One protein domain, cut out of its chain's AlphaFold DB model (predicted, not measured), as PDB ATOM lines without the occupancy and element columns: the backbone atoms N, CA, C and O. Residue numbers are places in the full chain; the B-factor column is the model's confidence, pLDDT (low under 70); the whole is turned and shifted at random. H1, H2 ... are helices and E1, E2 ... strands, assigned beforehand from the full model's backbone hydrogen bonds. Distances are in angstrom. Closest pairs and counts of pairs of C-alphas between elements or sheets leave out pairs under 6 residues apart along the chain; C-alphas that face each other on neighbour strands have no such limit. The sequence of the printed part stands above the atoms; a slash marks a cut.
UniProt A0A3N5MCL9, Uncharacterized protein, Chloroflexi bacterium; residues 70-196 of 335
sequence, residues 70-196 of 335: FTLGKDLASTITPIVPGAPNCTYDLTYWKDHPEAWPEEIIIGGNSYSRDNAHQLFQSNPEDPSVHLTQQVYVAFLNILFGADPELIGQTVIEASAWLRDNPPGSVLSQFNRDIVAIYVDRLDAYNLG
ATOM      1  N   PHE A  70     210.902 183.853 256.753       75.25
ATOM      2  CA  PHE A  70     209.617 184.469 256.422       75.25
ATOM      3  C   PHE A  70     208.516 183.425 256.235       75.25
ATOM      4  O   PHE A  70     208.695 182.429 255.532       75.25
ATOM      5  N   THR A  71     207.353 183.668 256.845       72.38
ATOM      6  CA  THR A  71     206.190 182.779 256.778       72.38
ATOM      7  C   THR A  71     205.026 183.416 256.031       72.38
ATOM      8  O   THR A  71     204.366 184.347 256.506       72.38
ATOM      9  N   LEU A  72     204.704 182.845 254.869       68.62
ATOM     10  CA  LEU A  72     203.631 183.329 254.013       68.62
ATOM     11  C   LEU A  72     202.258 183.159 254.688       68.62
ATOM     12  O   LEU A  72     201.882 182.064 255.105       68.62
ATOM     13  N   GLY A  73     201.501 184.254 254.799       63.75
ATOM     14  CA  GLY A  73     200.166 184.301 255.412       63.75
ATOM     15  C   GLY A  73     200.126 184.997 256.771       63.75
ATOM     16  O   GLY A  73     199.268 185.849 256.982       63.75
ATOM     17  N   LYS A  74     201.083 184.714 257.662       61.81
ATOM     18  CA  LYS A  74     201.218 185.469 258.920       61.81
ATOM     19  C   LYS A  74     201.848 186.839 258.669       61.81
ATOM     20  O   LYS A  74     201.372 187.837 259.202       61.81
ATOM     21  N   ASP A  75     202.864 186.874 257.811       62.94
ATOM     22  CA  ASP A  75     203.652 188.086 257.584       62.94
ATOM     23  C   ASP A  75     203.011 189.006 256.536       62.94
ATOM     24  O   ASP A  75     203.153 190.213 256.625       62.94
ATOM     25  N   LEU A  76     202.212 188.474 255.601       62.88
ATOM     26  CA  LEU A  76     201.463 189.294 254.633       62.88
ATOM     27  C   LEU A  76     200.358 190.138 255.286       62.88
ATOM     28  O   LEU A  76     200.065 191.230 254.811       62.88
ATOM     29  N   ALA A  77     199.744 189.639 256.362       56.97
ATOM     30  CA  ALA A  77     198.704 190.361 257.093       56.97
ATOM     31  C   ALA A  77     199.277 191.482 257.980       56.97
ATOM     32  O   ALA A  77     198.608 192.483 258.231       56.97
ATOM     33  N   SER A  78     200.527 191.337 258.427       57.34
ATOM     34  CA  SER A  78     201.271 192.380 259.130       57.34
ATOM     35  C   SER A  78     202.091 193.165 258.120       57.34
ATOM     36  O   SER A  78     203.231 192.790 257.892       57.34
ATOM     37  N   THR A  79     201.504 194.215 257.521       56.16
ATOM     38  CA  THR A  79     202.148 195.214 256.632       56.16
ATOM     39  C   THR A  79     203.635 194.931 256.417       56.16
ATOM     40  O   THR A  79     204.468 195.385 257.209       56.16
ATOM     41  N   ILE A  80     203.951 194.115 255.403       62.12
ATOM     42  CA  ILE A  80     205.333 193.753 255.085       62.12
ATOM     43  C   ILE A  80     206.068 195.063 254.854       62.12
ATOM     44  O   ILE A  80     205.837 195.762 253.870       62.12
ATOM     45  N   THR A  81     206.909 195.439 255.811       63.00
ATOM     46  CA  THR A  81     207.793 196.576 255.611       63.00
ATOM     47  C   THR A  81     208.840 196.091 254.617       63.00
ATOM     48  O   THR A  81     209.458 195.056 254.886       63.00
ATOM     49  N   PRO A  82     209.017 196.766 253.468       65.94
ATOM     50  CA  PRO A  82     209.989 196.338 252.477       65.94
ATOM     51  C   PRO A  82     211.353 196.179 253.141       65.94
ATOM     52  O   PRO A  82     211.775 197.037 253.921       65.94
ATOM     53  N   ILE A  83     212.040 195.079 252.828       68.62
ATOM     54  CA  ILE A  83     213.361 194.780 253.404       68.62
ATOM     55  C   ILE A  83     214.364 195.874 253.007       68.62
ATOM     56  O   ILE A  83     215.307 196.167 253.740       68.62
ATOM     57  N   VAL A  84     214.132 196.514 251.859       70.12
ATOM     58  CA  VAL A  84     214.983 197.557 251.295       70.12
ATOM     59  C   VAL A  84     214.257 198.911 251.361       70.12
ATOM     60  O   VAL A  84     213.325 199.155 250.589       70.12
ATOM     61  N   PRO A  85     214.661 199.827 252.263       69.25
ATOM     62  CA  PRO A  85     214.113 201.179 252.308       69.25
ATOM     63  C   PRO A  85     214.323 201.909 250.977       69.25
ATOM     64  O   PRO A  85     215.448 202.021 250.494       69.25
ATOM     65  N   GLY A  86     213.240 202.428 250.394       77.19
ATOM     66  CA  GLY A  86     213.282 203.125 249.104       77.19
ATOM     67  C   GLY A  86     213.322 202.202 247.885       77.19
ATOM     68  O   GLY A  86     213.619 202.680 246.789       77.19
ATOM     69  N   ALA A  87     213.032 200.910 248.056       82.25
ATOM     70  CA  ALA A  87     212.846 200.018 246.922       82.25
ATOM     71  C   ALA A  87     211.725 200.526 245.997       82.25
ATOM     72  O   ALA A  87     210.745 201.114 246.473       82.25
ATOM     73  N   PRO A  88     211.879 200.361 244.674       87.81
ATOM     74  CA  PRO A  88     210.882 200.823 243.727       87.81
ATOM     75  C   PRO A  88     209.601 199.993 243.861       87.81
ATOM     76  O   PRO A  88     209.654 198.773 243.973       87.81
ATOM     77  N   ASN A  89     208.447 200.658 243.804       94.31
ATOM     78  CA  ASN A  89     207.152 199.985 243.726       94.31
ATOM     79  C   ASN A  89     206.933 199.457 242.299       94.31
ATOM     80  O   ASN A  89     206.263 200.105 241.495       94.31
ATOM     81  N   CYS A  90     207.586 198.348 241.962       96.00
ATOM     82  CA  CYS A  90     207.496 197.672 240.670       96.00
ATOM     83  C   CYS A  90     207.769 196.171 240.839       96.00
ATOM     84  O   CYS A  90     208.327 195.753 241.854       96.00
ATOM     85  N   THR A  91     207.383 195.359 239.858       96.94
ATOM     86  CA  THR A  91     207.564 193.902 239.904       96.94
ATOM     87  C   THR A  91     208.670 193.407 238.976       96.94
ATOM     88  O   THR A  91     209.000 194.021 237.956       96.94
ATOM     89  N   TYR A  92     209.254 192.276 239.366       96.06
ATOM     90  CA  TYR A  92     210.199 191.494 238.587       96.06
ATOM     91  C   TYR A  92     209.619 190.111 238.261       96.06
ATOM     92  O   TYR A  92     209.018 189.451 239.114       96.06
ATOM     93  N   ASP A  93     209.843 189.659 237.033       95.94
ATOM     94  CA  ASP A  93     209.407 188.377 236.504       95.94
ATOM     95  C   ASP A  93     210.229 187.188 237.032       95.94
ATOM     96  O   ASP A  93     211.277 187.319 237.673       95.94
ATOM     97  N   LEU A  94     209.744 185.981 236.729       94.38
ATOM     98  CA  LEU A  94     210.401 184.722 237.088       94.38
ATOM     99  C   LEU A  94     211.855 184.656 236.589       94.38
ATOM    100  O   LEU A  94     212.721 184.144 237.299       94.38
ATOM    101  N   THR A  95     212.115 185.154 235.376       93.56
ATOM    102  CA  THR A  95     213.436 185.093 234.735       93.56
ATOM    103  C   THR A  95     214.465 185.889 235.522       93.56
ATOM    104  O   THR A  95     215.520 185.359 235.857       93.56
ATOM    105  N   TYR A  96     214.146 187.128 235.893       94.62
ATOM    106  CA  TYR A  96     215.040 187.940 236.706       94.62
ATOM    107  C   TYR A  96     215.342 187.287 238.044       94.62
ATOM    108  O   TYR A  96     216.510 187.168 238.402       94.62
ATOM    109  N   TRP A  97     214.321 186.823 238.770       95.38
ATOM    110  CA  TRP A  97     214.564 186.213 240.075       95.38
ATOM    111  C   TRP A  97     215.432 184.968 239.970       95.38
ATOM    112  O   TRP A  97     216.308 184.776 240.810       95.38
ATOM    113  N   LYS A  98     215.232 184.161 238.925       93.69
ATOM    114  CA  LYS A  98     216.062 182.990 238.633       93.69
ATOM    115  C   LYS A  98     217.539 183.344 238.441       93.69
ATOM    116  O   LYS A  98     218.388 182.577 238.883       93.69
ATOM    117  N   ASP A  99     217.826 184.485 237.824       94.12
ATOM    118  CA  ASP A  99     219.190 184.958 237.574       94.12
ATOM    119  C   ASP A  99     219.813 185.700 238.773       94.12
ATOM    120  O   ASP A  99     221.009 185.981 238.745       94.12
ATOM    121  N   HIS A 100     219.029 185.987 239.822       94.06
ATOM    122  CA  HIS A 100     219.461 186.733 241.015       94.06
ATOM    123  C   HIS A 100     219.139 186.000 242.340       94.06
ATOM    124  O   HIS A 100     218.479 186.569 243.219       94.06
ATOM    125  N   PRO A 101     219.566 184.734 242.534       95.25
ATOM    126  CA  PRO A 101     219.309 183.994 243.772       95.25
ATOM    127  C   PRO A 101     219.979 184.619 245.007       95.25
ATOM    128  O   PRO A 101     219.519 184.417 246.130       95.25
ATOM    129  N   GLU A 102     221.040 185.409 244.834       92.75
ATOM    130  CA  GLU A 102     221.711 186.149 245.908       92.75
ATOM    131  C   GLU A 102     220.817 187.198 246.577       92.75
ATOM    132  O   GLU A 102     221.052 187.560 247.729       92.75
ATOM    133  N   ALA A 103     219.783 187.669 245.873       91.62
ATOM    134  CA  ALA A 103     218.808 188.614 246.400       91.62
ATOM    135  C   ALA A 103     217.729 187.930 247.260       91.62
ATOM    136  O   ALA A 103     216.938 188.604 247.919       91.62
ATOM    137  N   TRP A 104     217.664 186.596 247.256       93.81
ATOM    138  CA  TRP A 104     216.620 185.864 247.961       93.81
ATOM    139  C   TRP A 104     216.944 185.762 249.458       93.81
ATOM    140  O   TRP A 104     218.115 185.585 249.827       93.81
ATOM    141  N   PRO A 105     215.929 185.808 250.342       92.31
ATOM    142  CA  PRO A 105     216.125 185.468 251.747       92.31
ATOM    143  C   PRO A 105     216.623 184.020 251.889       92.31
ATOM    144  O   PRO A 105     216.469 183.201 250.981       92.31
ATOM    145  N   GLU A 106     217.230 183.704 253.034       93.56
ATOM    146  CA  GLU A 106     217.779 182.363 253.290       93.56
ATOM    147  C   GLU A 106     216.698 181.276 253.264       93.56
ATOM    148  O   GLU A 106     216.946 180.166 252.788       93.56
ATOM    149  N   GLU A 107     215.498 181.600 253.753       93.62
ATOM    150  CA  GLU A 107     214.384 180.666 253.883       93.62
ATOM    151  C   GLU A 107     213.031 181.364 253.680       93.62
ATOM    152  O   GLU A 107     212.761 182.424 254.253       93.62
ATOM    153  N   ILE A 108     212.156 180.732 252.894       92.81
ATOM    154  CA  ILE A 108     210.758 181.142 252.702       92.81
ATOM    155  C   ILE A 108     209.852 179.945 252.967       92.81
ATOM    156  O   ILE A 108     210.087 178.853 252.454       92.81
ATOM    157  N   ILE A 109     208.785 180.151 253.736       93.56
ATOM    158  CA  ILE A 109     207.792 179.115 254.019       93.56
ATOM    159  C   ILE A 109     206.542 179.345 253.164       93.56
ATOM    160  O   ILE A 109     205.828 180.330 253.361       93.56
ATOM    161  N   ILE A 110     206.243 178.407 252.260       93.44
ATOM    162  CA  ILE A 110     205.061 178.416 251.379       93.44
ATOM    163  C   ILE A 110     204.241 177.155 251.641       93.44
ATOM    164  O   ILE A 110     204.768 176.043 251.622       93.44
ATOM    165  N   GLY A 111     202.947 177.310 251.927       92.75
ATOM    166  CA  GLY A 111     202.081 176.182 252.274       92.75
ATOM    167  C   GLY A 111     202.580 175.363 253.467       92.75
ATOM    168  O   GLY A 111     202.351 174.165 253.538       92.75
ATOM    169  N   GLY A 112     203.313 175.975 254.400       91.50
ATOM    170  CA  GLY A 112     203.925 175.261 255.525       91.50
ATOM    171  C   GLY A 112     205.167 174.431 255.169       91.50
ATOM    172  O   GLY A 112     205.740 173.815 256.062       91.50
ATOM    173  N   ASN A 113     205.612 174.440 253.910       92.62
ATOM    174  CA  ASN A 113     206.877 173.847 253.489       92.62
ATOM    175  C   ASN A 113     207.968 174.918 253.506       92.62
ATOM    176  O   ASN A 113     207.771 176.010 252.971       92.62
ATOM    177  N   SER A 114     209.107 174.601 254.116       94.62
ATOM    178  CA  SER A 114     210.291 175.456 254.095       94.62
ATOM    179  C   SER A 114     211.078 175.251 252.801       94.62
ATOM    180  O   SER A 114     211.382 174.120 252.411       94.62
ATOM    181  N   TYR A 115     211.431 176.361 252.162       94.75
ATOM    182  CA  TYR A 115     212.296 176.411 250.997       94.75
ATOM    183  C   TYR A 115     213.524 177.244 251.343       94.75
ATOM    184  O   TYR A 115     213.438 178.466 251.468       94.75
ATOM    185  N   SER A 116     214.673 176.581 251.485       95.88
ATOM    186  CA  SER A 116     215.957 177.280 251.499       95.88
ATOM    187  C   SER A 116     216.227 177.916 250.135       95.88
ATOM    188  O   SER A 116     215.718 177.428 249.121       95.88
ATOM    189  N   ARG A 117     217.083 178.943 250.089       94.44
ATOM    190  CA  ARG A 117     217.534 179.566 248.831       94.44
ATOM    191  C   ARG A 117     217.948 178.528 247.780       94.44
ATOM    192  O   ARG A 117     217.466 178.576 246.650       94.44
ATOM    193  N   ASP A 118     218.780 177.557 248.157       94.94
ATOM    194  CA  ASP A 118     219.277 176.524 247.236       94.94
ATOM    195  C   ASP A 118     218.160 175.606 246.718       94.94
ATOM    196  O   ASP A 118     218.096 175.316 245.521       94.94
ATOM    197  N   ASN A 119     217.254 175.170 247.599       94.69
ATOM    198  CA  ASN A 119     216.137 174.304 247.220       94.69
ATOM    199  C   ASN A 119     215.136 175.047 246.327       94.69
ATOM    200  O   ASN A 119     214.661 174.498 245.332       94.69
ATOM    201  N   ALA A 120     214.842 176.308 246.649       94.62
ATOM    202  CA  ALA A 120     214.018 177.171 245.814       94.62
ATOM    203  C   ALA A 120     214.671 177.395 244.441       94.62
ATOM    204  O   ALA A 120     213.992 177.369 243.418       94.62
ATOM    205  N   HIS A 121     215.996 177.554 244.386       94.12
ATOM    206  CA  HIS A 121     216.683 177.810 243.127       94.12
ATOM    207  C   HIS A 121     216.635 176.571 242.226       94.12
ATOM    208  O   HIS A 121     216.330 176.679 241.039       94.12
ATOM    209  N   GLN A 122     216.808 175.373 242.794       94.75
ATOM    210  CA  GLN A 122     216.575 174.118 242.069       94.75
ATOM    211  C   GLN A 122     215.128 174.001 241.569       94.75
ATOM    212  O   GLN A 122     214.907 173.602 240.424       94.75
ATOM    213  N   LEU A 123     214.142 174.409 242.377       93.81
ATOM    214  CA  LEU A 123     212.739 174.446 241.962       93.81
ATOM    215  C   LEU A 123     212.533 175.369 240.745       93.81
ATOM    216  O   LEU A 123     211.822 174.991 239.819       93.81
ATOM    217  N   PHE A 124     213.194 176.529 240.684       93.88
ATOM    218  CA  PHE A 124     213.145 177.463 239.542       93.88
ATOM    219  C   PHE A 124     213.877 176.942 238.289       93.88
ATOM    220  O   PHE A 124     213.656 177.422 237.169       93.88
ATOM    221  N   GLN A 125     214.765 175.957 238.444       91.81
ATOM    222  CA  GLN A 125     215.391 175.258 237.319       91.81
ATOM    223  C   GLN A 125     214.561 174.081 236.799       91.81
ATOM    224  O   GLN A 125     214.800 173.621 235.682       91.81
ATOM    225  N   SER A 126     213.580 173.612 237.571       89.50
ATOM    226  CA  SER A 126     212.702 172.517 237.165       89.50
ATOM    227  C   SER A 126     211.658 172.944 236.122       89.50
ATOM    228  O   SER A 126     211.315 174.122 235.997       89.50
ATOM    229  N   ASN A 127     211.172 171.974 235.342       79.75
ATOM    230  CA  ASN A 127     210.174 172.203 234.297       79.75
ATOM    231  C   ASN A 127     208.798 172.539 234.921       79.75
ATOM    232  O   ASN A 127     208.311 171.737 235.721       79.75
ATOM    233  N   PRO A 128     208.144 173.656 234.544       81.75
ATOM    234  CA  PRO A 128     206.824 174.041 235.059       81.75
ATOM    235  C   PRO A 128     205.649 173.198 234.524       81.75
ATOM    236  O   PRO A 128     204.499 173.533 234.779       81.75
ATOM    237  N   GLU A 129     205.883 172.105 233.789       89.56
ATOM    238  CA  GLU A 129     204.806 171.217 233.308       89.56
ATOM    239  C   GLU A 129     203.916 170.645 234.429       89.56
ATOM    240  O   GLU A 129     202.753 170.310 234.185       89.56
ATOM    241  N   ASP A 130     204.432 170.534 235.657       93.56
ATOM    242  CA  ASP A 130     203.612 170.230 236.827       93.56
ATOM    243  C   ASP A 130     202.939 171.514 237.359       93.56
ATOM    244  O   ASP A 130     203.637 172.416 237.837       93.56
ATOM    245  N   PRO A 131     201.592 171.603 237.369       95.75
ATOM    246  CA  PRO A 131     200.899 172.805 237.828       95.75
ATOM    247  C   PRO A 131     201.190 173.177 239.287       95.75
ATOM    248  O   PRO A 131     201.211 174.358 239.619       95.75
ATOM    249  N   SER A 132     201.427 172.203 240.172       96.56
ATOM    250  CA  SER A 132     201.771 172.483 241.575       96.56
ATOM    251  C   SER A 132     203.170 173.098 241.705       96.56
ATOM    252  O   SER A 132     203.382 173.997 242.524       96.56
ATOM    253  N   VAL A 133     204.111 172.678 240.851       96.62
ATOM    254  CA  VAL A 133     205.448 173.280 240.743       96.62
ATOM    255  C   VAL A 133     205.338 174.703 240.198       96.62
ATOM    256  O   VAL A 133     205.871 175.623 240.818       96.62
ATOM    257  N   HIS A 134     204.599 174.902 239.103       97.19
ATOM    258  CA  HIS A 134     204.390 176.223 238.495       97.19
ATOM    259  C   HIS A 134     203.729 177.194 239.482       97.19
ATOM    260  O   HIS A 134     204.212 178.310 239.670       97.19
ATOM    261  N   LEU A 135     202.690 176.760 240.202       97.75
ATOM    262  CA  LEU A 135     202.062 177.585 241.235       97.75
ATOM    263  C   LEU A 135     203.049 177.977 242.334       97.75
ATOM    264  O   LEU A 135     203.086 179.137 242.738       97.75
ATOM    265  N   THR A 136     203.874 177.037 242.796       97.31
ATOM    266  CA  THR A 136     204.873 177.320 243.834       97.31
ATOM    267  C   THR A 136     205.891 178.352 243.360       97.31
ATOM    268  O   THR A 136     206.178 179.292 244.096       97.31
ATOM    269  N   GLN A 137     206.385 178.232 242.124       97.44
ATOM    270  CA  GLN A 137     207.283 179.219 241.519       97.44
ATOM    271  C   GLN A 137     206.635 180.612 241.480       97.44
ATOM    272  O   GLN A 137     207.244 181.586 241.911       97.44
ATOM    273  N   GLN A 138     205.380 180.708 241.035       98.06
ATOM    274  CA  GLN A 138     204.664 181.984 240.908       98.06
ATOM    275  C   GLN A 138     204.362 182.641 242.261       98.06
ATOM    276  O   GLN A 138     204.518 183.854 242.409       98.06
ATOM    277  N   VAL A 139     203.990 181.846 243.271       97.62
ATOM    278  CA  VAL A 139     203.829 182.320 244.654       97.62
ATOM    279  C   VAL A 139     205.160 182.830 245.208       97.62
ATOM    280  O   VAL A 139     205.192 183.888 245.838       97.62
ATOM    281  N   TYR A 140     206.258 182.115 244.951       96.88
ATOM    282  CA  TYR A 140     207.594 182.512 245.397       96.88
ATOM    283  C   TYR A 140     208.022 183.844 244.763       96.88
ATOM    284  O   TYR A 140     208.453 184.744 245.477       96.88
ATOM    285  N   VAL A 141     207.835 184.012 243.448       97.38
ATOM    286  CA  VAL A 141     208.131 185.273 242.739       97.38
ATOM    287  C   VAL A 141     207.301 186.436 243.281       97.38
ATOM    288  O   VAL A 141     207.855 187.490 243.592       97.38
ATOM    289  N   ALA A 142     205.989 186.247 243.454       97.50
ATOM    290  CA  ALA A 142     205.122 187.293 243.994       97.50
ATOM    291  C   ALA A 142     205.575 187.713 245.394       97.50
ATOM    292  O   ALA A 142     205.608 188.901 245.712       97.50
ATOM    293  N   PHE A 143     205.984 186.746 246.215       94.75
ATOM    294  CA  PHE A 143     206.505 187.024 247.540       94.75
ATOM    295  C   PHE A 143     207.823 187.809 247.506       94.75
ATOM    296  O   PHE A 143     207.948 188.795 248.231       94.75
ATOM    297  N   LEU A 144     208.769 187.440 246.637       95.06
ATOM    298  CA  LEU A 144     210.008 188.203 246.447       95.06
ATOM    299  C   LEU A 144     209.718 189.645 246.010       95.06
ATOM    300  O   LEU A 144     210.266 190.573 246.596       95.06
ATOM    301  N   ASN A 145     208.800 189.850 245.063       96.25
ATOM    302  CA  ASN A 145     208.385 191.187 244.633       96.25
ATOM    303  C   ASN A 145     207.859 192.029 245.804       96.25
ATOM    304  O   ASN A 145     208.273 193.174 245.977       96.25
ATOM    305  N   ILE A 146     206.997 191.454 246.648       94.69
ATOM    306  CA  ILE A 146     206.443 192.148 247.819       94.69
ATOM    307  C   ILE A 146     207.543 192.473 248.842       94.69
ATOM    308  O   ILE A 146     207.610 193.593 249.348       94.69
ATOM    309  N   LEU A 147     208.455 191.531 249.118       91.38
ATOM    310  CA  LEU A 147     209.606 191.776 249.997       91.38
ATOM    311  C   LEU A 147     210.507 192.911 249.484       91.38
ATOM    312  O   LEU A 147     211.085 193.657 250.282       91.38
ATOM    313  N   PHE A 148     210.594 193.052 248.161       92.06
ATOM    314  CA  PHE A 148     211.335 194.098 247.462       92.06
ATOM    315  C   PHE A 148     210.505 195.359 247.181       92.06
ATOM    316  O   PHE A 148     210.935 196.214 246.414       92.06
ATOM    317  N   GLY A 149     209.366 195.535 247.857       92.19
ATOM    318  CA  GLY A 149     208.633 196.801 247.893       92.19
ATOM    319  C   GLY A 149     207.560 196.982 246.829       92.19
ATOM    320  O   GLY A 149     206.994 198.073 246.750       92.19
ATOM    321  N   ALA A 150     207.235 195.941 246.061       95.00
ATOM    322  CA  ALA A 150     206.030 195.940 245.245       95.00
ATOM    323  C   ALA A 150     204.773 195.918 246.133       95.00
ATOM    324  O   ALA A 150     204.683 195.149 247.094       95.00
ATOM    325  N   ASP A 151     203.800 196.761 245.802       94.25
ATOM    326  CA  ASP A 151     202.533 196.887 246.516       94.25
ATOM    327  C   ASP A 151     201.691 195.593 246.441       94.25
ATOM    328  O   ASP A 151     201.287 195.178 245.348       94.25
ATOM    329  N   PRO A 152     201.375 194.958 247.588       94.81
ATOM    330  CA  PRO A 152     200.611 193.720 247.622       94.81
ATOM    331  C   PRO A 152     199.091 193.902 247.472       94.81
ATOM    332  O   PRO A 152     198.400 192.883 247.428       94.81
ATOM    333  N   GLU A 153     198.537 195.124 247.425       93.62
ATOM    334  CA  GLU A 153     197.088 195.378 247.569       93.62
ATOM    335  C   GLU A 153     196.206 194.484 246.671       93.62
ATOM    336  O   GLU A 153     195.227 193.895 247.136       93.62
ATOM    337  N   LEU A 154     196.571 194.311 245.394       94.94
ATOM    338  CA  LEU A 154     195.759 193.555 244.427       94.94
ATOM    339  C   LEU A 154     196.010 192.039 244.411       94.94
ATOM    340  O   LEU A 154     195.196 191.294 243.840       94.94
ATOM    341  N   ILE A 155     197.109 191.573 245.014       97.00
ATOM    342  CA  ILE A 155     197.558 190.174 244.928       97.00
ATOM    343  C   ILE A 155     197.632 189.457 246.279       97.00
ATOM    344  O   ILE A 155     197.599 188.228 246.311       97.00
ATOM    345  N   GLY A 156     197.677 190.184 247.399       93.44
ATOM    346  CA  GLY A 156     197.942 189.625 248.727       93.44
ATOM    347  C   GLY A 156     197.008 188.472 249.100       93.44
ATOM    348  O   GLY A 156     197.473 187.417 249.529       93.44
ATOM    349  N   GLN A 157     195.704 188.617 248.844       93.38
ATOM    350  CA  GLN A 157     194.728 187.550 249.097       93.38
ATOM    351  C   GLN A 157     194.986 186.307 248.230       93.38
ATOM    352  O   GLN A 157     194.936 185.187 248.732       93.38
ATOM    353  N   THR A 158     195.322 186.489 246.949       97.06
ATOM    354  CA  THR A 158     195.651 185.384 246.036       97.06
ATOM    355  C   THR A 158     196.910 184.646 246.481       97.06
ATOM    356  O   THR A 158     196.928 183.419 246.456       97.06
ATOM    357  N   VAL A 159     197.939 185.361 246.946       96.56
ATOM    358  CA  VAL A 159     199.157 184.745 247.500       96.56
ATOM    359  C   VAL A 159     198.827 183.890 248.731       96.56
ATOM    360  O   VAL A 159     199.319 182.768 248.851       96.56
ATOM    361  N   ILE A 160     197.962 184.384 249.627       94.31
ATOM    362  CA  ILE A 160     197.520 183.649 250.824       94.31
ATOM    363  C   ILE A 160     196.745 182.383 250.438       94.31
ATOM    364  O   ILE A 160     197.042 181.303 250.948       94.31
ATOM    365  N   GLU A 161     195.774 182.497 249.533       95.44
ATOM    366  CA  GLU A 161     194.939 181.376 249.082       95.44
ATOM    367  C   GLU A 161     195.752 180.312 248.342       95.44
ATOM    368  O   GLU A 161     195.626 179.122 248.640       95.44
ATOM    369  N   ALA A 162     196.636 180.727 247.434       97.38
ATOM    370  CA  ALA A 162     197.529 179.830 246.712       97.38
ATOM    371  C   ALA A 162     198.502 179.108 247.658       97.38
ATOM    372  O   ALA A 162     198.678 177.895 247.556       97.38
ATOM    373  N   SER A 163     199.085 179.822 248.627       95.81
ATOM    374  CA  SER A 163     199.933 179.223 249.665       95.81
ATOM    375  C   SER A 163     199.166 178.197 250.500       95.81
ATOM    376  O   SER A 163     199.637 177.080 250.708       95.81
ATOM    377  N   ALA A 164     197.951 178.532 250.944       95.62
ATOM    378  CA  ALA A 164     197.107 177.609 251.694       95.62
ATOM    379  C   ALA A 164     196.746 176.363 250.869       95.62
ATOM    380  O   ALA A 164     196.742 175.263 251.413       95.62
ATOM    381  N   TRP A 165     196.499 176.518 249.567       97.19
ATOM    382  CA  TRP A 165     196.253 175.400 248.658       97.19
ATOM    383  C   TRP A 165     197.484 174.488 248.508       97.19
ATOM    384  O   TRP A 165     197.345 173.262 248.534       97.19
ATOM    385  N   LEU A 166     198.688 175.071 248.420       97.31
ATOM    386  CA  LEU A 166     199.965 174.347 248.325       97.31
ATOM    387  C   LEU A 166     200.314 173.549 249.585       97.31
ATOM    388  O   LEU A 166     201.063 172.578 249.502       97.31
ATOM    389  N   ARG A 167     199.748 173.907 250.743       96.06
ATOM    390  CA  ARG A 167     199.879 173.097 251.964       96.06
ATOM    391  C   ARG A 167     199.306 171.698 251.785       96.06
ATOM    392  O   ARG A 167     199.902 170.726 252.237       96.06
ATOM    393  N   ASP A 168     198.162 171.612 251.118       96.62
ATOM    394  CA  ASP A 168     197.439 170.357 250.936       96.62
ATOM    395  C   ASP A 168     197.831 169.663 249.612       96.62
ATOM    396  O   ASP A 168     197.526 168.490 249.410       96.62
ATOM    397  N   ASN A 169     198.526 170.376 248.714       96.81
ATOM    398  CA  ASN A 169     198.961 169.909 247.394       96.81
ATOM    399  C   ASN A 169     200.412 170.363 247.114       96.81
ATOM    400  O   ASN A 169     200.625 171.265 246.297       96.81
ATOM    401  N   PRO A 170     201.421 169.776 247.784       94.81
ATOM    402  CA  PRO A 170     202.819 170.169 247.611       94.81
ATOM    403  C   PRO A 170     203.318 169.950 246.167       94.81
ATOM    404  O   PRO A 170     202.717 169.163 245.426       94.81
ATOM    405  N   PRO A 171     204.433 170.588 245.757       94.06
ATOM    406  CA  PRO A 171     205.036 170.383 244.438       94.06
ATOM    407  C   PRO A 171     205.217 168.898 244.089       94.06
ATOM    408  O   PRO A 171     205.741 168.130 244.897       94.06
ATOM    409  N   GLY A 172     204.808 168.494 242.885       92.56
ATOM    410  CA  GLY A 172     204.843 167.093 242.442       92.56
ATOM    411  C   GLY A 172     203.559 166.304 242.728       92.56
ATOM    412  O   GLY A 172     203.507 165.096 242.483       92.56
ATOM    413  N   SER A 173     202.527 166.948 243.282       94.06
ATOM    414  CA  SER A 173     201.262 166.286 243.610       94.06
ATOM    415  C   SER A 173     200.503 165.837 242.362       94.06
ATOM    416  O   SER A 173     200.376 166.560 241.374       94.06
ATOM    417  N   VAL A 174     199.883 164.658 242.431       95.19
ATOM    418  CA  VAL A 174     198.975 164.195 241.375       95.19
ATOM    419  C   VAL A 174     197.632 164.910 241.512       95.19
ATOM    420  O   VAL A 174     196.836 164.610 242.399       95.19
ATOM    421  N   LEU A 175     197.370 165.854 240.608       95.94
ATOM    422  CA  LEU A 175     196.164 166.681 240.647       95.94
ATOM    423  C   LEU A 175     195.028 166.117 239.786       95.94
ATOM    424  O   LEU A 175     195.231 165.752 238.621       95.94
ATOM    425  N   SER A 176     193.812 166.141 240.342       97.31
ATOM    426  CA  SER A 176     192.565 165.984 239.585       97.31
ATOM    427  C   SER A 176     192.372 167.146 238.602       97.31
ATOM    428  O   SER A 176     192.962 168.210 238.777       97.31
ATOM    429  N   GLN A 177     191.513 166.981 237.589       97.00
ATOM    430  CA  GLN A 177     191.237 168.070 236.642       97.00
ATOM    431  C   GLN A 177     190.683 169.318 237.343       97.00
ATOM    432  O   GLN A 177     191.156 170.416 237.092       97.00
ATOM    433  N   PHE A 178     189.758 169.140 238.289       96.88
ATOM    434  CA  PHE A 178     189.207 170.243 239.079       96.88
ATOM    435  C   PHE A 178     190.295 171.038 239.819       96.88
ATOM    436  O   PHE A 178     190.294 172.264 239.801       96.88
ATOM    437  N   ASN A 179     191.266 170.344 240.423       97.44
ATOM    438  CA  ASN A 179     192.388 171.002 241.091       97.44
ATOM    439  C   ASN A 179     193.315 171.713 240.098       97.44
ATOM    440  O   ASN A 179     193.826 172.781 240.417       97.44
ATOM    441  N   ARG A 180     193.513 171.165 238.894       97.19
ATOM    442  CA  ARG A 180     194.278 171.838 237.830       97.19
ATOM    443  C   ARG A 180     193.608 173.138 237.391       97.19
ATOM    444  O   ARG A 180     194.306 174.128 237.214       97.19
ATOM    445  N   ASP A 181     192.282 173.148 237.280       97.25
ATOM    446  CA  ASP A 181     191.526 174.347 236.905       97.25
ATOM    447  C   ASP A 181     191.628 175.435 237.992       97.25
ATOM    448  O   ASP A 181     191.812 176.609 237.677       97.25
ATOM    449  N   ILE A 182     191.587 175.052 239.277       96.88
ATOM    450  CA  ILE A 182     191.844 175.978 240.397       96.88
ATOM    451  C   ILE A 182     193.261 176.552 240.319       96.88
ATOM    452  O   ILE A 182     193.445 177.762 240.438       96.88
ATOM    453  N   VAL A 183     194.263 175.694 240.114       97.38
ATOM    454  CA  VAL A 183     195.663 176.119 240.019       97.38
ATOM    455  C   VAL A 183     195.871 177.097 238.868       97.38
ATOM    456  O   VAL A 183     196.543 178.104 239.065       97.38
ATOM    457  N   ALA A 184     195.269 176.845 237.703       97.81
ATOM    458  CA  ALA A 184     195.369 177.737 236.551       97.81
ATOM    459  C   ALA A 184     194.882 179.158 236.883       97.81
ATOM    460  O   ALA A 184     195.565 180.123 236.562       97.81
ATOM    461  N   ILE A 185     193.774 179.293 237.622       97.94
ATOM    462  CA  ILE A 185     193.256 180.604 238.055       97.94
ATOM    463  C   ILE A 185     194.272 181.348 238.935       97.94
ATOM    464  O   ILE A 185     194.457 182.557 238.777       97.94
ATOM    465  N   TYR A 186     194.928 180.650 239.868       98.38
ATOM    466  CA  TYR A 186     195.954 181.269 240.707       98.38
ATOM    467  C   TYR A 186     197.206 181.631 239.912       98.38
ATOM    468  O   TYR A 186     197.709 182.742 240.067       98.38
ATOM    469  N   VAL A 187     197.688 180.718 239.065       98.00
ATOM    470  CA  VAL A 187     198.867 180.931 238.219       98.00
ATOM    471  C   VAL A 187     198.659 182.140 237.317       98.00
ATOM    472  O   VAL A 187     199.489 183.035 237.362       98.00
ATOM    473  N   ASP A 188     197.543 182.227 236.590       98.25
ATOM    474  CA  ASP A 188     197.271 183.342 235.674       98.25
ATOM    475  C   ASP A 188     197.286 184.694 236.401       98.25
ATOM    476  O   ASP A 188     197.828 185.684 235.908       98.25
ATOM    477  N   ARG A 189     196.706 184.751 237.607       98.50
ATOM    478  CA  ARG A 189     196.639 185.991 238.386       98.50
ATOM    479  C   ARG A 189     197.988 186.383 238.993       98.50
ATOM    480  O   ARG A 189     198.312 187.569 239.019       98.50
ATOM    481  N   LEU A 190     198.751 185.412 239.493       98.50
ATOM    482  CA  LEU A 190     200.100 185.642 240.017       98.50
ATOM    483  C   LEU A 190     201.066 186.026 238.896       98.50
ATOM    484  O   LEU A 190     201.846 186.954 239.075       98.50
ATOM    485  N   ASP A 191     200.968 185.381 237.736       98.00
ATOM    486  CA  ASP A 191     201.783 185.683 236.561       98.00
ATOM    487  C   ASP A 191     201.513 187.105 236.058       98.00
ATOM    488  O   ASP A 191     202.446 187.886 235.892       98.00
ATOM    489  N   ALA A 192     200.239 187.506 235.954       98.19
ATOM    490  CA  ALA A 192     199.877 188.881 235.619       98.19
ATOM    491  C   ALA A 192     200.485 189.904 236.596       98.19
ATOM    492  O   ALA A 192     200.961 190.951 236.166       98.19
ATOM    493  N   TYR A 193     200.510 189.614 237.901       98.25
ATOM    494  CA  TYR A 193     201.163 190.484 238.884       98.25
ATOM    495  C   TYR A 193     202.686 190.515 238.712       98.25
ATOM    496  O   TYR A 193     203.293 191.582 238.638       98.25
ATOM    497  N   ASN A 194     203.303 189.343 238.578       97.81
ATOM    498  CA  ASN A 194     204.750 189.189 238.443       97.81
ATOM    499  C   ASN A 194     205.299 189.808 237.148       97.81
ATOM    500  O   ASN A 194     206.441 190.253 237.128       97.81
ATOM    501  N   LEU A 195     204.479 189.886 236.096       97.06
ATOM    502  CA  LEU A 195     204.775 190.578 234.838       97.06
ATOM    503  C   LEU A 195     204.411 192.074 234.855       97.06
ATOM    504  O   LEU A 195     204.526 192.741 233.826       97.06
ATOM    505  N   GLY A 196     203.914 192.599 235.979       96.94
ATOM    506  CA  GLY A 196     203.508 194.000 236.121       96.94
ATOM    507  C   GLY A 196     202.269 194.379 235.306       96.94
ATOM    508  O   GLY A 196     202.088 195.536 234.943       96.94
TER     509      GLY A 196
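What this domain is: This is residues 70 to 196 of the 335 residues of an uncharacterized protein of Chloroflexi bacterium (UniProt A0A3N5MCL9). Three helices, H4, H5 and H6, form an up-and-down bundle, each running against the one before it; H2 and H3 pack on the side of H4 away from H5 and H6, and the small strand hairpin E1 and E2 covers part of H4 and H5. Before these come the short H1, near one end of H5, and a long stretch, residues 78 to 93, that swings past one end of the bundle. The printed part has 127 residues, with six named helices and two named strands in the order H1 H2 E1 E2 H3 H4 H5 H6, the sheet E1 - E2 being antiparallel and the class mostly helix. It is compact, with a radius of gyration of the C-alphas of 13.4 A, and elongated, spanning 43 by 27 by 25 A.

How they stand to each other: Residues 70 to 71 pair, parallel, with residues 108 to 109 of E1, residues 107 to 110. H1, residues 74 to 77, is close to but not clearly touching H5, residues 156 to 168; their closest C-alphas, Leu 76 and Gly 156, are 6.9 A apart. H2, residues 94 to 99, touches H4, residues 131 to 147, only just about perpendicular at 71 degrees, with closest C-alphas Leu 94 and Val 141 at 6.1 A. E1 and E2, residues 113 to 116, form an antiparallel hairpin; N 108 and O 115 are 3.0 A apart and N 110 and O 113 2.9 A, within hydrogen-bond range. The closest C-alphas of E1 and H5, Ile 110 and Ser 163, are 5.5 A apart. H3, residues 117 to 125, only just touches H4, with 3 pairs of C-alphas within 8 A, the closest being Phe 124 and Gln 137 at 6.4 A. H4, the hub, touches four helices: H2, H3, H5 and H6, residues 177 to 194. H4 and H5, a helical hairpin, run opposite ways at a steep tilt of 40 degrees, with closest C-alphas Val 139 and Val 159 at 6.0 A. H4 and H6 run the same way at a shallow tilt of 28 degrees, with closest C-alphas Leu 135 and Val 187 at 5.5 A. Every O i to N i+4 pair is within hydrogen-bond range in H2, H3, H4 and H6, and 8 of 9 in H5; H1 is too short for such a pair.

Where its parts are: H1 begins at C-alpha 74 (201.218, 185.469, 258.920). From first to last C-alpha H3 measures 12.5 A, H4 24.2 A, H5 19.4 A and H6 25.1 A. H6 ends at C-alpha 194 (204.750, 189.189, 238.443).

The domain as a whole: The C-alphas farthest apart, those of Gly 86 and Ser 176, are 43.6 A apart. The printed part has no cut, and the link from H1 to H2, 16 residues, is long. The mean pLDDT of the printed part is 91.0; residues 72 to 83 and 85 are under 70.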